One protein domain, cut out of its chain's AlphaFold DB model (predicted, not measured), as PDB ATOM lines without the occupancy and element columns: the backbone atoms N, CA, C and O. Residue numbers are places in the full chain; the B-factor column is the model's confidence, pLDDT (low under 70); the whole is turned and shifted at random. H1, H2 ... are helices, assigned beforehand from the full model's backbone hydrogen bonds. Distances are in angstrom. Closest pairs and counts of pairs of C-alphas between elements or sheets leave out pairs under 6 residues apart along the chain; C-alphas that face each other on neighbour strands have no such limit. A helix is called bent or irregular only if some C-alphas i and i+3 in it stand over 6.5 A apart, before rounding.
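AT A GLANCE: This is residues 13 to 133 of the 159 residues of an uncharacterized protein of Gemmatimonadetes bacterium (UniProt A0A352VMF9). H3, kinked, and H5 meet near their first residues as an L; across from H5 lie H1, H2 and H4, and residues 94 to 107 and 121 to 133 run through the space between. The 121 printed residues include five named helices, H1 to H5, and no named strand: all helix, with 55 residues in named elements, under half. The whole is only just compact, close to loose, with a radius of gyration of the C-alphas of 16.2 A and spans of 45 by 34 by 21 A.

IN THESE COORDINATES: Find C-alpha 21 at (40.775, 6.261, 59.073), where H1, residues 21 to 30, begins its 14.2 A. H2 is residues 32 to 35. H3, residues 51 to 72, 27.6 A, is irregular: C-alphas 63 and 66 are 7.4 A apart, with a kink of 59 degrees near residue 64. H4 is residues 88 to 93; H5, residues 108 to 120, runs 18.5 A to C-alpha 120 at (58.762, 11.124, 46.729).

HOW THE PARTS SIT: H1 and H2 only just touch, only at the corner, with 3 pairs of C-alphas within 8 A, the closest Val 27 and Ala 34 at 5.2 A. H2 and H4 are close but not clearly touching, their closest C-alphas, Pro 33 and Ile 92, 7.8 A apart. Residues 51 to 55 of H3 touch residues 108 to 111 of H5, about perpendicular at 78 degrees, the closest C-alphas being Glu 52 and Trp 108 at 5.1 A. H1 and H5 are apart. Each O i to N i+4 pair is within hydrogen-bond range in H1, H4 and H5, and 14 of 18 in H3; H2 is too short for one.

THE WHOLE: The farthest C-alphas, Gly 80 and Ala 109, are 45.8 A apart. The links H2 to H3, H3 to H4 and H4 to H5 are long. The printed part has no cut, and no printed residue is under pLDDT 70.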
ATOM      1  N   ALA A  13      27.799  -1.019  46.434       83.81
ATOM      2  CA  ALA A  13      27.162   0.277  46.642       83.81
ATOM      3  C   ALA A  13      26.249   0.311  47.881       83.81
ATOM      4  O   ALA A  13      25.871   1.390  48.318       83.81
ATOM      5  N   GLU A  14      25.888  -0.855  48.416       86.50
ATOM      6  CA  GLU A  14      25.003  -1.019  49.573       86.50
ATOM      7  C   GLU A  14      25.785  -1.407  50.839       86.50
ATOM      8  O   GLU A  14      25.172  -1.698  51.858       86.50
ATOM      9  N   GLN A  15      27.122  -1.476  50.776       82.94
ATOM     10  CA  GLN A  15      27.954  -1.803  51.936       82.94
ATOM     11  C   GLN A  15      28.543  -0.548  52.571       82.94
ATOM     12  O   GLN A  15      29.005   0.362  51.878       82.94
ATOM     13  N   ASP A  16      28.587  -0.553  53.899       83.94
ATOM     14  CA  ASP A  16      29.253   0.483  54.669       83.94
ATOM     15  C   ASP A  16      30.764   0.259  54.695       83.94
ATOM     16  O   ASP A  16      31.259  -0.836  54.967       83.94
ATOM     17  N   ILE A  17      31.518   1.337  54.485       81.75
ATOM     18  CA  ILE A  17      32.967   1.308  54.674       81.75
ATOM     19  C   ILE A  17      33.248   1.171  56.170       81.75
ATOM     20  O   ILE A  17      32.730   1.928  56.992       81.75
ATOM     21  N   THR A  18      34.127   0.233  56.527       83.44
ATOM     22  CA  THR A  18      34.597   0.096  57.911       83.44
ATOM     23  C   THR A  18      35.118   1.433  58.441       83.44
ATOM     24  O   THR A  18      36.030   2.012  57.851       83.44
ATOM     25  N   GLN A  19      34.611   1.848  59.607       80.06
ATOM     26  CA  GLN A  19      34.941   3.094  60.315       80.06
ATOM     27  C   GLN A  19      36.383   3.095  60.864       80.06
ATOM     28  O   GLN A  19      36.628   3.055  62.071       80.06
ATOM     29  N   LYS A  20      37.373   3.064  59.972       82.50
ATOM     30  CA  LYS A  20      38.797   3.223  60.282       82.50
ATOM     31  C   LYS A  20      39.398   4.209  59.298       82.50
ATOM     32  O   LYS A  20      39.271   4.031  58.089       82.50
ATOM     33  N   GLU A  21      40.152   5.167  59.829       82.94
ATOM     34  CA  GLU A  21      40.775   6.261  59.073       82.94
ATOM     35  C   GLU A  21      41.490   5.790  57.799       82.94
ATOM     36  O   GLU A  21      41.278   6.310  56.709       82.94
ATOM     37  N   ARG A  22      42.260   4.700  57.904       79.06
ATOM     38  CA  ARG A  22      42.982   4.106  56.770       79.06
ATOM     39  C   ARG A  22      42.082   3.777  55.571       79.06
ATOM     40  O   ARG A  22      42.522   3.918  54.433       79.06
ATOM     41  N   TYR A  23      40.866   3.285  55.800       79.94
ATOM     42  CA  TYR A  23      39.960   2.912  54.712       79.94
ATOM     43  C   TYR A  23      39.311   4.138  54.074       79.94
ATOM     44  O   TYR A  23      39.179   4.178  52.852       79.94
ATOM     45  N   HIS A  24      39.009   5.171  54.863       84.44
ATOM     46  CA  HIS A  24      38.566   6.455  54.325       84.44
ATOM     47  C   HIS A  24      39.651   7.112  53.471       84.44
ATOM     48  O   HIS A  24      39.354   7.554  52.366       84.44
ATOM     49  N   LEU A  25      40.915   7.082  53.903       84.12
ATOM     50  CA  LEU A  25      42.043   7.561  53.096       84.12
ATOM     51  C   LEU A  25      42.171   6.799  51.770       84.12
ATOM     52  O   LEU A  25      42.323   7.419  50.717       84.12
ATOM     53  N   LEU A  26      42.040   5.467  51.795       83.50
ATOM     54  CA  LEU A  26      42.059   4.644  50.581       83.50
ATOM     55  C   LEU A  26      40.930   5.036  49.616       83.50
ATOM     56  O   LEU A  26      41.179   5.221  48.426       83.50
ATOM     57  N   VAL A  27      39.702   5.189  50.112       87.38
ATOM     58  CA  VAL A  27      38.551   5.591  49.288       87.38
ATOM     59  C   VAL A  27      38.700   7.026  48.786       87.38
ATOM     60  O   VAL A  27      38.386   7.294  47.630       87.38
ATOM     61  N   ASN A  28      39.246   7.935  49.590       88.19
ATOM     62  CA  ASN A  28      39.496   9.316  49.184       88.19
ATOM     63  C   ASN A  28      40.569   9.415  48.090       88.19
ATOM     64  O   ASN A  28      40.439  10.230  47.180       88.19
ATOM     65  N   ARG A  29      41.601   8.567  48.127       85.06
ATOM     66  CA  ARG A  29      42.672   8.573  47.118       85.06
ATOM     67  C   ARG A  29      42.303   7.811  45.855       85.06
ATOM     68  O   ARG A  29      42.547   8.290  44.752       85.06
ATOM     69  N   CYS A  30      41.718   6.628  46.003       86.25
ATOM     70  CA  CYS A  30      41.448   5.732  44.884       86.25
ATOM     71  C   CYS A  30      40.013   5.821  44.366       86.25
ATOM     72  O   CYS A  30      39.758   5.267  43.311       86.25
ATOM     73  N   GLN A  31      39.090   6.502  45.048       90.00
ATOM     74  CA  GLN A  31      37.727   6.795  44.586       90.00
ATOM     75  C   GLN A  31      36.962   5.546  44.107       90.00
ATOM     76  O   GLN A  31      36.797   4.583  44.856       90.00
ATOM     77  N   TRP A  32      36.440   5.570  42.876       88.56
ATOM     78  CA  TRP A  32      35.551   4.543  42.330       88.56
ATOM     79  C   TRP A  32      36.121   3.113  42.401       88.56
ATOM     80  O   TRP A  32      35.396   2.244  42.886       88.56
ATOM     81  N   PRO A  33      37.388   2.844  42.020       87.62
ATOM     82  CA  PRO A  33      38.027   1.545  42.253       87.62
ATOM     83  C   PRO A  33      37.937   1.044  43.701       87.62
ATOM     84  O   PRO A  33      37.549  -0.099  43.939       87.62
ATOM     85  N   ALA A  34      38.234   1.902  44.682       87.12
ATOM     86  CA  ALA A  34      38.260   1.506  46.090       87.12
ATOM     87  C   ALA A  34      36.869   1.200  46.658       87.12
ATOM     88  O   ALA A  34      36.731   0.272  47.449       87.12
ATOM     89  N   ARG A  35      35.823   1.909  46.208       87.25
ATOM     90  CA  ARG A  35      34.428   1.640  46.618       87.25
ATOM     91  C   ARG A  35      33.933   0.253  46.194       87.25
ATOM     92  O   ARG A  35      32.956  -0.238  46.739       87.25
ATOM     93  N   ARG A  36      34.590  -0.386  45.220       86.50
ATOM     94  CA  ARG A  36      34.197  -1.690  44.659       86.50
ATOM     95  C   ARG A  36      34.913  -2.880  45.296       86.50
ATOM     96  O   ARG A  36      34.679  -4.010  44.863       86.50
ATOM     97  N   LEU A  37      35.779  -2.653  46.286       86.75
ATOM     98  CA  LEU A  37      36.632  -3.675  46.901       86.75
ATOM     99  C   LEU A  37      35.883  -4.594  47.881       86.75
ATOM    100  O   LEU A  37      36.356  -4.847  48.983       86.75
ATOM    101  N   MET A  38      34.757  -5.164  47.450       87.00
ATOM    102  CA  MET A  38      34.089  -6.255  48.160       87.00
ATOM    103  C   MET A  38      34.687  -7.598  47.730       87.00
ATOM    104  O   MET A  38      34.068  -8.402  47.025       87.00
ATOM    105  N   ILE A  39      35.952  -7.794  48.086       89.06
ATOM    106  CA  ILE A  39      36.735  -8.974  47.729       89.06
ATOM    107  C   ILE A  39      37.370  -9.584  48.975       89.06
ATOM    108  O   ILE A  39      37.838  -8.886  49.873       89.06
ATOM    109  N   PHE A  40      37.468 -10.907  48.990       89.00
ATOM    110  CA  PHE A  40      38.048 -11.669  50.092       89.00
ATOM    111  C   PHE A  40      39.275 -12.416  49.601       89.00
ATOM    112  O   PHE A  40      39.344 -12.833  48.448       89.00
ATOM    113  N   GLY A  41      40.295 -12.555  50.438       87.50
ATOM    114  CA  GLY A  41      41.505 -13.275  50.061       87.50
ATOM    115  C   GLY A  41      42.211 -13.906  51.241       87.50
ATOM    116  O   GLY A  41      42.099 -13.453  52.378       87.50
ATOM    117  N   LEU A  42      42.971 -14.949  50.927       87.00
ATOM    118  CA  LEU A  42      43.932 -15.550  51.833       87.00
ATOM    119  C   LEU A  42      45.298 -14.902  51.599       87.00
ATOM    120  O   LEU A  42      45.791 -14.873  50.474       87.00
ATOM    121  N   HIS A  43      45.923 -14.416  52.669       88.00
ATOM    122  CA  HIS A  43      47.284 -13.888  52.632       88.00
ATOM    123  C   HIS A  43      48.227 -14.863  53.340       88.00
ATOM    124  O   HIS A  43      48.025 -15.187  54.511       88.00
ATOM    125  N   VAL A  44      49.260 -15.323  52.631       88.62
ATOM    126  CA  VAL A  44      50.314 -16.188  53.179       88.62
ATOM    127  C   VAL A  44      51.570 -15.350  53.390       88.62
ATOM    128  O   VAL A  44      52.072 -14.729  52.456       88.62
ATOM    129  N   HIS A  45      52.078 -15.329  54.621       89.12
ATOM    130  CA  HIS A  45      53.285 -14.588  54.980       89.12
ATOM    131  C   HIS A  45      54.448 -15.554  55.195       89.12
ATOM    132  O   HIS A  45      54.351 -16.469  56.010       89.12
ATOM    133  N   VAL A  46      55.557 -15.318  54.494       88.88
ATOM    134  CA  VAL A  46      56.789 -16.104  54.615       88.88
ATOM    135  C   VAL A  46      57.899 -15.190  55.124       88.88
ATOM    136  O   VAL A  46      58.226 -14.188  54.489       88.88
ATOM    137  N   GLY A  47      58.455 -15.511  56.293       89.12
ATOM    138  CA  GLY A  47      59.569 -14.764  56.874       89.12
ATOM    139  C   GLY A  47      60.887 -15.118  56.190       89.12
ATOM    140  O   GLY A  47      61.234 -16.292  56.098       89.12
ATOM    141  N   ILE A  48      61.631 -14.110  55.729       89.19
ATOM    142  CA  ILE A  48      62.941 -14.277  55.091       89.19
ATOM    143  C   ILE A  48      63.935 -13.346  55.780       89.19
ATOM    144  O   ILE A  48      63.704 -12.146  55.878       89.19
ATOM    145  N   ALA A  49      65.057 -13.901  56.237       85.75
ATOM    146  CA  ALA A  49      65.981 -13.200  57.129       85.75
ATOM    147  C   ALA A  49      66.703 -11.991  56.499       85.75
ATOM    148  O   ALA A  49      67.096 -11.086  57.225       85.75
ATOM    149  N   SER A  50      66.880 -11.965  55.172       90.44
ATOM    150  CA  SER A  50      67.641 -10.932  54.454       90.44
ATOM    151  C   SER A  50      66.836 -10.349  53.298       90.44
ATOM    152  O   SER A  50      66.157 -11.089  52.585       90.44
ATOM    153  N   GLY A  51      66.968  -9.037  53.078       88.31
ATOM    154  CA  GLY A  51      66.354  -8.334  51.950       88.31
ATOM    155  C   GLY A  51      66.797  -8.875  50.589       88.31
ATOM    156  O   GLY A  51      65.970  -9.014  49.694       88.31
ATOM    157  N   GLU A  52      68.063  -9.276  50.444       90.88
ATOM    158  CA  GLU A  52      68.566  -9.858  49.190       90.88
ATOM    159  C   GLU A  52      67.932 -11.219  48.905       90.88
ATOM    160  O   GLU A  52      67.414 -11.465  47.814       90.88
ATOM    161  N   LYS A  53      67.874 -12.084  49.928       90.56
ATOM    162  CA  LYS A  53      67.164 -13.366  49.825       90.56
ATOM    163  C   LYS A  53      65.685 -13.135  49.529       90.56
ATOM    164  O   LYS A  53      65.127 -13.817  48.679       90.56
ATOM    165  N   ALA A  54      65.068 -12.141  50.170       90.62
ATOM    166  CA  ALA A  54      63.676 -11.796  49.928       90.62
ATOM    167  C   ALA A  54      63.449 -11.348  48.478       90.62
ATOM    168  O   ALA A  54      62.472 -11.774  47.871       90.62
ATOM    169  N   THR A  55      64.347 -10.552  47.889       91.00
ATOM    170  CA  THR A  55      64.253 -10.139  46.481       91.00
ATOM    171  C   THR A  55      64.416 -11.311  45.521       91.00
ATOM    172  O   THR A  55      63.600 -11.453  44.608       91.00
ATOM    173  N   ALA A  56      65.400 -12.181  45.746       92.00
ATOM    174  CA  ALA A  56      65.607 -13.366  44.921       92.00
ATOM    175  C   ALA A  56      64.398 -14.317  44.978       92.00
ATOM    176  O   ALA A  56      63.831 -14.654  43.940       92.00
ATOM    177  N   THR A  57      63.940 -14.675  46.185       91.50
ATOM    178  CA  THR A  57      62.765 -15.540  46.385       91.50
ATOM    179  C   THR A  57      61.512 -14.935  45.769       91.50
ATOM    180  O   THR A  57      60.735 -15.640  45.131       91.50
ATOM    181  N   PHE A  58      61.319 -13.628  45.921       90.88
ATOM    182  CA  PHE A  58      60.183 -12.922  45.351       90.88
ATOM    183  C   PHE A  58      60.147 -12.996  43.823       90.88
ATOM    184  O   PHE A  58      59.095 -13.263  43.240       90.88
ATOM    185  N   ASN A  59      61.290 -12.782  43.166       91.94
ATOM    186  CA  ASN A  59      61.379 -12.873  41.712       91.94
ATOM    187  C   ASN A  59      61.048 -14.287  41.224       91.94
ATOM    188  O   ASN A  59      60.296 -14.431  40.264       91.94
ATOM    189  N   SER A  60      61.553 -15.320  41.905       92.12
ATOM    190  CA  SER A  60      61.225 -16.715  41.593       92.12
ATOM    191  C   SER A  60      59.743 -17.019  41.813       92.12
ATOM    192  O   SER A  60      59.103 -17.624  40.958       92.12
ATOM    193  N   LEU A  61      59.165 -16.568  42.929       90.81
ATOM    194  CA  LEU A  61      57.754 -16.801  43.246       90.81
ATOM    195  C   LEU A  61      56.820 -16.100  42.254       90.81
ATOM    196  O   LEU A  61      55.748 -16.620  41.948       90.81
ATOM    197  N   SER A  62      57.243 -14.956  41.711       90.00
ATOM    198  CA  SER A  62      56.468 -14.200  40.725       90.00
ATOM    199  C   SER A  62      56.174 -15.016  39.461       90.00
ATOM    200  O   SER A  62      55.098 -14.882  38.883       90.00
ATOM    201  N   THR A  63      57.065 -15.939  39.080       91.56
ATOM    202  CA  THR A  63      56.856 -16.878  37.964       91.56
ATOM    203  C   THR A  63      55.727 -17.883  38.233       91.56
ATOM    204  O   THR A  63      55.076 -18.351  37.300       91.56
ATOM    205  N   TYR A  64      55.435 -18.189  39.500       93.12
ATOM    206  CA  TYR A  64      54.398 -19.149  39.891       93.12
ATOM    207  C   TYR A  64      53.036 -18.510  40.190       93.12
ATOM    208  O   TYR A  64      52.067 -19.237  40.405       93.12
ATOM    209  N   ILE A  65      52.918 -17.176  40.150       91.38
ATOM    210  CA  ILE A  65      51.653 -16.463  40.410       91.38
ATOM    211  C   ILE A  65      50.483 -17.004  39.564       91.38
ATOM    212  O   ILE A  65      49.430 -17.258  40.151       91.38
ATOM    213  N   PRO A  66      50.622 -17.257  38.243       91.62
ATOM    214  CA  PRO A  66      49.513 -17.786  37.443       91.62
ATOM    215  C   PRO A  66      49.013 -19.156  37.922       91.62
ATOM    216  O   PRO A  66      47.812 -19.406  37.932       91.62
ATOM    217  N   HIS A  67      49.924 -20.020  38.379       93.94
ATOM    218  CA  HIS A  67      49.595 -21.354  38.884       93.94
ATOM    219  C   HIS A  67      48.862 -21.271  40.223       93.94
ATOM    220  O   HIS A  67      47.832 -21.912  40.415       93.94
ATOM    221  N   LEU A  68      49.359 -20.431  41.137       91.25
ATOM    222  CA  LEU A  68      48.705 -20.186  42.422       91.25
ATOM    223  C   LEU A  68      47.309 -19.589  42.228       91.25
ATOM    224  O   LEU A  68      46.377 -19.964  42.938       91.25
ATOM    225  N   LEU A  69      47.146 -18.698  41.248       90.88
ATOM    226  CA  LEU A  69      45.848 -18.133  40.907       90.88
ATOM    227  C   LEU A  69      44.895 -19.194  40.346       90.88
ATOM    228  O   LEU A  69      43.750 -19.257  40.780       90.88
ATOM    229  N   ALA A  70      45.362 -20.042  39.430       92.56
ATOM    230  CA  ALA A  70      44.548 -21.114  38.863       92.56
ATOM    231  C   ALA A  70      44.042 -22.083  39.945       92.56
ATOM    232  O   ALA A  70      42.866 -22.431  39.957       92.56
ATOM    233  N   LEU A  71      44.905 -22.457  40.894       92.88
ATOM    234  CA  LEU A  71      44.558 -23.368  41.991       92.88
ATOM    235  C   LEU A  71      43.637 -22.745  43.049       92.88
ATOM    236  O   LEU A  71      42.930 -23.470  43.744       92.88
ATOM    237  N   SER A  72      43.658 -21.420  43.206       91.69
ATOM    238  CA  SER A  72      42.874 -20.704  44.226       91.69
ATOM    239  C   SER A  72      41.633 -19.993  43.674       91.69
ATOM    240  O   SER A  72      40.922 -19.312  44.423       91.69
ATOM    241  N   ALA A  73      41.358 -20.144  42.375       92.88
ATOM    242  CA  ALA A  73      40.235 -19.506  41.706       92.88
ATOM    243  C   ALA A  73      38.896 -19.934  42.333       92.88
ATOM    244  O   ALA A  73      38.542 -21.109  42.365       92.88
ATOM    245  N   SER A  74      38.169 -18.955  42.872       93.44
ATOM    246  CA  SER A  74      36.988 -19.179  43.725       93.44
ATOM    247  C   SER A  74      35.977 -18.028  43.641       93.44
ATOM    248  O   SER A  74      35.222 -17.784  44.580       93.44
ATOM    249  N   SER A  75      35.990 -17.255  42.550       92.38
ATOM    250  CA  SER A  75      35.119 -16.077  42.387       92.38
ATOM    251  C   SER A  75      34.538 -15.957  40.973       92.38
ATOM    252  O   SER A  75      34.871 -15.014  40.256       92.38
ATOM    253  N   PRO A  76      33.680 -16.901  40.541       94.00
ATOM    254  CA  PRO A  76      33.068 -16.824  39.218       94.00
ATOM    255  C   PRO A  76      31.912 -15.820  39.121       94.00
ATOM    256  O   PRO A  76      31.613 -15.345  38.027       94.00
ATOM    257  N   TYR A  77      31.310 -15.436  40.251       92.38
ATOM    258  CA  TYR A  77      30.175 -14.510  40.307       92.38
ATOM    259  C   TYR A  77      30.552 -13.146  40.895       92.38
ATOM    260  O   TYR A  77      31.420 -13.046  41.770       92.38
ATOM    261  N   PHE A  78      29.867 -12.092  40.453       90.62
ATOM    262  CA  PHE A  78      29.955 -10.757  41.044       90.62
ATOM    263  C   PHE A  78      28.633  -9.999  40.883       90.62
ATOM    264  O   PHE A  78      28.145  -9.830  39.770       90.62
ATOM    265  N   LYS A  79      28.068  -9.491  41.990       90.25
ATOM    266  CA  LYS A  79      26.777  -8.767  42.023       90.25
ATOM    267  C   LYS A  79      25.584  -9.532  41.416       90.25
ATOM    268  O   LYS A  79      24.676  -8.913  40.870       90.25
ATOM    269  N   GLY A  80      25.580 -10.854  41.526       90.81
ATOM    270  CA  GLY A  80      24.513 -11.732  41.043       90.81
ATOM    271  C   GLY A  80      24.741 -12.251  39.626       90.81
ATOM    272  O   GLY A  80      24.000 -13.120  39.191       90.81
ATOM    273  N   GLU A  81      25.783 -11.772  38.943       91.69
ATOM    274  CA  GLU A  81      26.076 -12.118  37.555       91.69
ATOM    275  C   GLU A  81      27.241 -13.102  37.462       91.69
ATOM    276  O   GLU A  81      28.247 -12.967  38.173       91.69
ATOM    277  N   GLU A  82      27.127 -14.075  36.557       93.19
ATOM    278  CA  GLU A  82      28.253 -14.912  36.156       93.19
ATOM    279  C   GLU A  82      29.223 -14.082  35.312       93.19
ATOM    280  O   GLU A  82      28.862 -13.482  34.304       93.19
ATOM    281  N   THR A  83      30.483 -14.023  35.734       92.88
ATOM    282  CA  THR A  83      31.472 -13.127  35.112       92.88
ATOM    283  C   THR A  83      32.171 -13.730  33.894       92.88
ATOM    284  O   THR A  83      32.937 -13.032  33.233       92.88
ATOM    285  N   GLY A  84      31.984 -15.029  33.635       94.12
ATOM    286  CA  GLY A  84      32.737 -15.793  32.631       94.12
ATOM    287  C   GLY A  84      34.208 -16.049  32.996       94.12
ATOM    288  O   GLY A  84      34.942 -16.662  32.225       94.12
ATOM    289  N   LEU A  85      34.662 -15.594  34.169       93.12
ATOM    290  CA  LEU A  85      36.008 -15.828  34.691       93.12
ATOM    291  C   LEU A  85      35.961 -16.864  35.812       93.12
ATOM    292  O   LEU A  85      35.057 -16.839  36.636       93.12
ATOM    293  N   ALA A  86      36.997 -17.694  35.945       93.00
ATOM    294  CA  ALA A  86      37.145 -18.545  37.134       93.00
ATOM    295  C   ALA A  86      37.392 -17.716  38.418       93.00
ATOM    296  O   ALA A  86      37.056 -18.126  39.533       93.00
ATOM    297  N   SER A  87      37.994 -16.528  38.270       92.62
ATOM    298  CA  SER A  87      38.270 -15.618  39.383       92.62
ATOM    299  C   SER A  87      38.216 -14.145  38.964       92.62
ATOM    300  O   SER A  87      39.236 -13.545  38.613       92.62
ATOM    301  N   CYS A  88      37.041 -13.523  39.071       92.69
ATOM    302  CA  CYS A  88      36.847 -12.096  38.796       92.69
ATOM    303  C   CYS A  88      37.523 -11.181  39.834       92.69
ATOM    304  O   CYS A  88      37.883 -10.043  39.525       92.69
ATOM    305  N   ARG A  89      37.781 -11.701  41.041       91.88
ATOM    306  CA  ARG A  89      38.464 -11.006  42.143       91.88
ATOM    307  C   ARG A  89      39.766 -10.334  41.712       91.88
ATOM    308  O   ARG A  89      40.043  -9.213  42.126       91.88
ATOM    309  N   VAL A  90      40.570 -11.014  40.893       89.69
ATOM    310  CA  VAL A  90      41.866 -10.484  40.443       89.69
ATOM    311  C   VAL A  90      41.675  -9.230  39.606       89.69
ATOM    312  O   VAL A  90      42.355  -8.241  39.848       89.69
ATOM    313  N   LYS A  91      40.689  -9.226  38.704       90.75
ATOM    314  CA  LYS A  91      40.386  -8.066  37.857       90.75
ATOM    315  C   LYS A  91      39.823  -6.889  38.638       90.75
ATOM    316  O   LYS A  91      40.160  -5.749  38.340       90.75
ATOM    317  N   ILE A  92      39.024  -7.152  39.670       89.81
ATOM    318  CA  ILE A  92      38.568  -6.099  40.586       89.81
ATOM    319  C   ILE A  92      39.772  -5.476  41.303       89.81
ATOM    320  O   ILE A  92      39.877  -4.255  41.376       89.81
ATOM    321  N   PHE A  93      40.704  -6.297  41.789       89.19
ATOM    322  CA  PHE A  93      41.868  -5.816  42.532       89.19
ATOM    323  C   PHE A  93      42.879  -5.062  41.658       89.19
ATOM    324  O   PHE A  93      43.370  -4.018  42.076       89.19
ATOM    325  N   GLU A  94      43.128  -5.528  40.430       89.94
ATOM    326  CA  GLU A  94      43.997  -4.876  39.429       89.94
ATOM    327  C   GLU A  94      43.520  -3.475  39.013       89.94
ATOM    328  O   GLU A  94      44.284  -2.728  38.413       89.94
ATOM    329  N   SER A  95      42.282  -3.086  39.342       89.12
ATOM    330  CA  SER A  95      41.786  -1.728  39.078       89.12
ATOM    331  C   SER A  95      42.404  -0.650  39.979       89.12
ATOM    332  O   SER A  95      42.241   0.541  39.708       89.12
ATOM    333  N   LEU A  96      43.101  -1.038  41.054       88.69
ATOM    334  CA  LEU A  96      43.812  -0.095  41.913       88.69
ATOM    335  C   LEU A  96      45.137   0.351  41.263       88.69
ATOM    336  O   LEU A  96      45.873  -0.497  40.761       88.69
ATOM    337  N   PRO A  97      45.519   1.641  41.357       85.25
ATOM    338  CA  PRO A  97      46.717   2.174  40.691       85.25
ATOM    339  C   PRO A  97      48.035   1.486  41.068       85.25
ATOM    340  O   PRO A  97      48.975   1.461  40.280       85.25
ATOM    341  N   THR A  98      48.122   0.950  42.286       85.56
ATOM    342  CA  THR A  98      49.317   0.284  42.829       85.56
ATOM    343  C   THR A  98      49.139  -1.229  42.960       85.56
ATOM    344  O   THR A  98      49.943  -1.890  43.628       85.56
ATOM    345  N   ALA A  99      48.090  -1.786  42.347       87.44
ATOM    346  CA  ALA A  99      47.863  -3.221  42.278       87.44
ATOM    347  C   ALA A  99      48.391  -3.831  40.981       87.44
ATOM    348  O   ALA A  99      48.578  -3.153  39.975       87.44
ATOM    349  N   GLY A 100      48.618  -5.142  41.020       85.31
ATOM    350  CA  GLY A 100      48.958  -5.927  39.838       85.31
ATOM    351  C   GLY A 100      50.159  -6.837  40.036       85.31
ATOM    352  O   GLY A 100      50.510  -7.225  41.157       85.31
ATOM    353  N   LEU A 101      50.769  -7.215  38.915       84.75
ATOM    354  CA  LEU A 101      51.977  -8.025  38.922       84.75
ATOM    355  C   LEU A 101      53.172  -7.177  39.353       84.75
ATOM    356  O   LEU A 101      53.311  -6.031  38.924       84.75
ATOM    357  N   PRO A 102      54.046  -7.724  40.201       81.62
ATOM    358  CA  PRO A 102      55.192  -6.976  40.654       81.62
ATOM    359  C   PRO A 102      56.291  -6.907  39.594       81.62
ATOM    360  O   PRO A 102      56.454  -7.803  38.766       81.62
ATOM    361  N   TYR A 103      57.112  -5.863  39.684       86.06
ATOM    362  CA  TYR A 103      58.304  -5.730  38.856       86.06
ATOM    363  C   TYR A 103      59.411  -6.671  39.329       86.06
ATOM    364  O   TYR A 103      59.647  -6.836  40.534       86.06
ATOM    365  N   ARG A 104      60.134  -7.248  38.366       89.69
ATOM    366  CA  ARG A 104      61.387  -7.948  38.641       89.69
ATOM    367  C   ARG A 104      62.445  -6.914  39.016       89.69
ATOM    368  O   ARG A 104      62.676  -5.978  38.260       89.69
ATOM    369  N   LEU A 105      63.079  -7.102  40.170       91.81
ATOM    370  CA  LEU A 105      64.132  -6.217  40.682       91.81
ATOM    371  C   LEU A 105      65.418  -7.013  40.869       91.81
ATOM    372  O   LEU A 105      65.357  -8.162  41.302       91.81
ATOM    373  N   LEU A 106      66.573  -6.436  40.562       91.56
ATOM    374  CA  LEU A 106      67.855  -7.139  40.599       91.56
ATOM    375  C   LEU A 106      68.308  -7.455  42.025       91.56
ATOM    376  O   LEU A 106      68.834  -8.535  42.272       91.56
ATOM    377  N   ASN A 107      68.104  -6.525  42.958       91.75
ATOM    378  CA  ASN A 107      68.595  -6.631  44.332       91.75
ATOM    379  C   ASN A 107      67.731  -5.830  45.315       91.75
ATOM    380  O   ASN A 107      66.766  -5.155  44.941       91.75
ATOM    381  N   TRP A 108      68.061  -5.921  46.602       91.50
ATOM    382  CA  TRP A 108      67.361  -5.181  47.651       91.50
ATOM    383  C   TRP A 108      67.483  -3.660  47.490       91.50
ATOM    384  O   TRP A 108      66.512  -2.937  47.719       91.50
ATOM    385  N   ALA A 109      68.636  -3.165  47.039       92.62
ATOM    386  CA  ALA A 109      68.854  -1.733  46.862       92.62
ATOM    387  C   ALA A 109      67.936  -1.125  45.783       92.62
ATOM    388  O   ALA A 109      67.441  -0.011  45.953       92.62
ATOM    389  N   GLU A 110      67.654  -1.847  44.696       93.69
ATOM    390  CA  GLU A 110      66.665  -1.432  43.690       93.69
ATOM    391  C   GLU A 110      65.257  -1.344  44.256       93.69
ATOM    392  O   GLU A 110      64.544  -0.382  43.977       93.69
ATOM    393  N   PHE A 111      64.870  -2.309  45.091       90.88
ATOM    394  CA  PHE A 111      63.595  -2.246  45.794       90.88
ATOM    395  C   PHE A 111      63.507  -0.997  46.665       90.88
ATOM    396  O   PHE A 111      62.539  -0.249  46.553       90.88
ATOM    397  N   GLN A 112      64.532  -0.717  47.472       91.31
ATOM    398  CA  GLN A 112      64.560   0.485  48.305       91.31
ATOM    399  C   GLN A 112      64.466   1.765  47.470       91.31
ATOM    400  O   GLN A 112      63.670   2.641  47.805       91.31
ATOM    401  N   ARG A 113      65.213   1.858  46.360       93.38
ATOM    402  CA  ARG A 113      65.137   3.006  45.444       93.38
ATOM    403  C   ARG A 113      63.737   3.180  44.870       93.38
ATOM    404  O   ARG A 113      63.210   4.281  44.940       93.38
ATOM    405  N   LEU A 114      63.110   2.106  44.386       91.88
ATOM    406  CA  LEU A 114      61.743   2.155  43.867       91.88
ATOM    407  C   LEU A 114      60.758   2.663  44.929       91.88
ATOM    408  O   LEU A 114      59.929   3.518  44.631       91.88
ATOM    409  N   MET A 115      60.863   2.183  46.173       91.44
ATOM    410  CA  MET A 115      59.994   2.644  47.263       91.44
ATOM    411  C   MET A 115      60.187   4.134  47.545       91.44
ATOM    412  O   MET A 115      59.204   4.863  47.650       91.44
ATOM    413  N   ILE A 116      61.438   4.593  47.623       92.25
ATOM    414  CA  ILE A 116      61.766   6.008  47.833       92.25
ATOM    415  C   ILE A 116      61.208   6.860  46.689       92.25
ATOM    416  O   ILE A 116      60.576   7.882  46.942       92.25
ATOM    417  N   THR A 117      61.375   6.429  45.437       93.56
ATOM    418  CA  THR A 117      60.837   7.132  44.266       93.56
ATOM    419  C   THR A 117      59.316   7.244  44.325       93.56
ATOM    420  O   THR A 117      58.789   8.333  44.111       93.56
ATOM    421  N   LEU A 118      58.603   6.161  44.653       91.50
ATOM    422  CA  LEU A 118      57.138   6.174  44.741       91.50
ATOM    423  C   LEU A 118      56.627   7.073  45.878       91.50
ATOM    424  O   LEU A 118      55.617   7.755  45.703       91.50
ATOM    425  N   VAL A 119      57.330   7.106  47.014       91.69
ATOM    426  CA  VAL A 119      57.008   8.006  48.133       91.69
ATOM    427  C   VAL A 119      57.259   9.464  47.752       91.69
ATOM    428  O   VAL A 119      56.386  10.309  47.929       91.69
ATOM    429  N   ASN A 120      58.415   9.765  47.155       93.50
ATOM    430  CA  ASN A 120      58.762  11.124  46.729       93.50
ATOM    431  C   ASN A 120      57.813  11.654  45.647       93.50
ATOM    432  O   ASN A 120      57.458  12.830  45.659       93.50
ATOM    433  N   ALA A 121      57.352  10.781  44.749       92.69
ATOM    434  CA  ALA A 121      56.347  11.100  43.740       92.69
ATOM    435  C   ALA A 121      54.926  11.256  44.315       92.69
ATOM    436  O   ALA A 121      53.996  11.532  43.561       92.69
ATOM    437  N   ARG A 122      54.733  11.055  45.630       88.25
ATOM    438  CA  ARG A 122      53.426  11.022  46.311       88.25
ATOM    439  C   ARG A 122      52.456   9.995  45.716       88.25
ATOM    440  O   ARG A 122      51.243  10.106  45.883       88.25
ATOM    441  N   ALA A 123      52.988   8.974  45.043       86.88
ATOM    442  CA  ALA A 123      52.201   7.862  44.525       86.88
ATOM    443  C   ALA A 123      51.759   6.931  45.665       86.88
ATOM    444  O   ALA A 123      50.656   6.391  45.626       86.88
ATOM    445  N   ILE A 124      52.595   6.789  46.702       87.56
ATOM    446  CA  ILE A 124      52.303   6.053  47.941       87.56
ATOM    447  C   ILE A 124      52.766   6.856  49.162       87.56
ATOM    448  O   ILE A 124      53.761   7.570  49.091       87.56
ATOM    449  N   GLU A 125      52.094   6.706  50.299       84.19
ATOM    450  CA  GLU A 125      52.562   7.236  51.595       84.19
ATOM    451  C   GLU A 125      53.428   6.213  52.340       84.19
ATOM    452  O   GLU A 125      54.310   6.557  53.126       84.19
ATOM    453  N   SER A 126      53.183   4.925  52.097       83.50
ATOM    454  CA  SER A 126      53.875   3.821  52.752       83.50
ATOM    455  C   SER A 126      53.950   2.600  51.840       83.50
ATOM    456  O   SER A 126      53.072   2.366  51.014       83.50
ATOM    457  N   VAL A 127      54.940   1.733  52.075       82.44
ATOM    458  CA  VAL A 127      55.078   0.421  51.407       82.44
ATOM    459  C   VAL A 127      53.819  -0.449  51.575       82.44
ATOM    460  O   VAL A 127      53.542  -1.321  50.760       82.44
ATOM    461  N   ARG A 128      53.013  -0.193  52.615       79.38
ATOM    462  CA  ARG A 128      51.733  -0.882  52.863       79.38
ATOM    463  C   ARG A 128      50.635  -0.569  51.842       79.38
ATOM    464  O   ARG A 128      49.592  -1.213  51.892       79.38
ATOM    465  N   GLU A 129      50.839   0.421  50.981       78.81
ATOM    466  CA  GLU A 129      49.910   0.811  49.912       78.81
ATOM    467  C   GLU A 129      50.256   0.164  48.569       78.81
ATOM    468  O   GLU A 129      49.666   0.491  47.541       78.81
ATOM    469  N   ILE A 130      51.216  -0.762  48.571       85.75
ATOM    470  CA  ILE A 130      51.548  -1.583  47.415       85.75
ATOM    471  C   ILE A 130      50.695  -2.842  47.452       85.75
ATOM    472  O   ILE A 130      50.798  -3.663  48.365       85.75
ATOM    473  N   TRP A 131      49.873  -3.002  46.421       84.44
ATOM    474  CA  TRP A 131      48.865  -4.051  46.316       84.44
ATOM    475  C   TRP A 131      49.256  -5.095  45.265       84.44
ATOM    476  O   TRP A 131      48.441  -5.549  44.463       84.44
ATOM    477  N   TRP A 132      50.531  -5.474  45.240       86.12
ATOM    478  CA  TRP A 132      51.014  -6.495  44.315       86.12
ATOM    479  C   TRP A 132      50.508  -7.893  44.685       86.12
ATOM    480  O   TRP A 132      50.348  -8.215  45.864       86.12
ATOM    481  N   ALA A 133      50.320  -8.748  43.675       72.81
ATOM    482  CA  ALA A 133      49.894 -10.143  43.850       72.81
ATOM    483  C   ALA A 133      50.829 -10.939  44.784       72.81
ATOM    484  O   ALA A 133      50.382 -11.769  45.571       72.81
TER     485      ALA A 133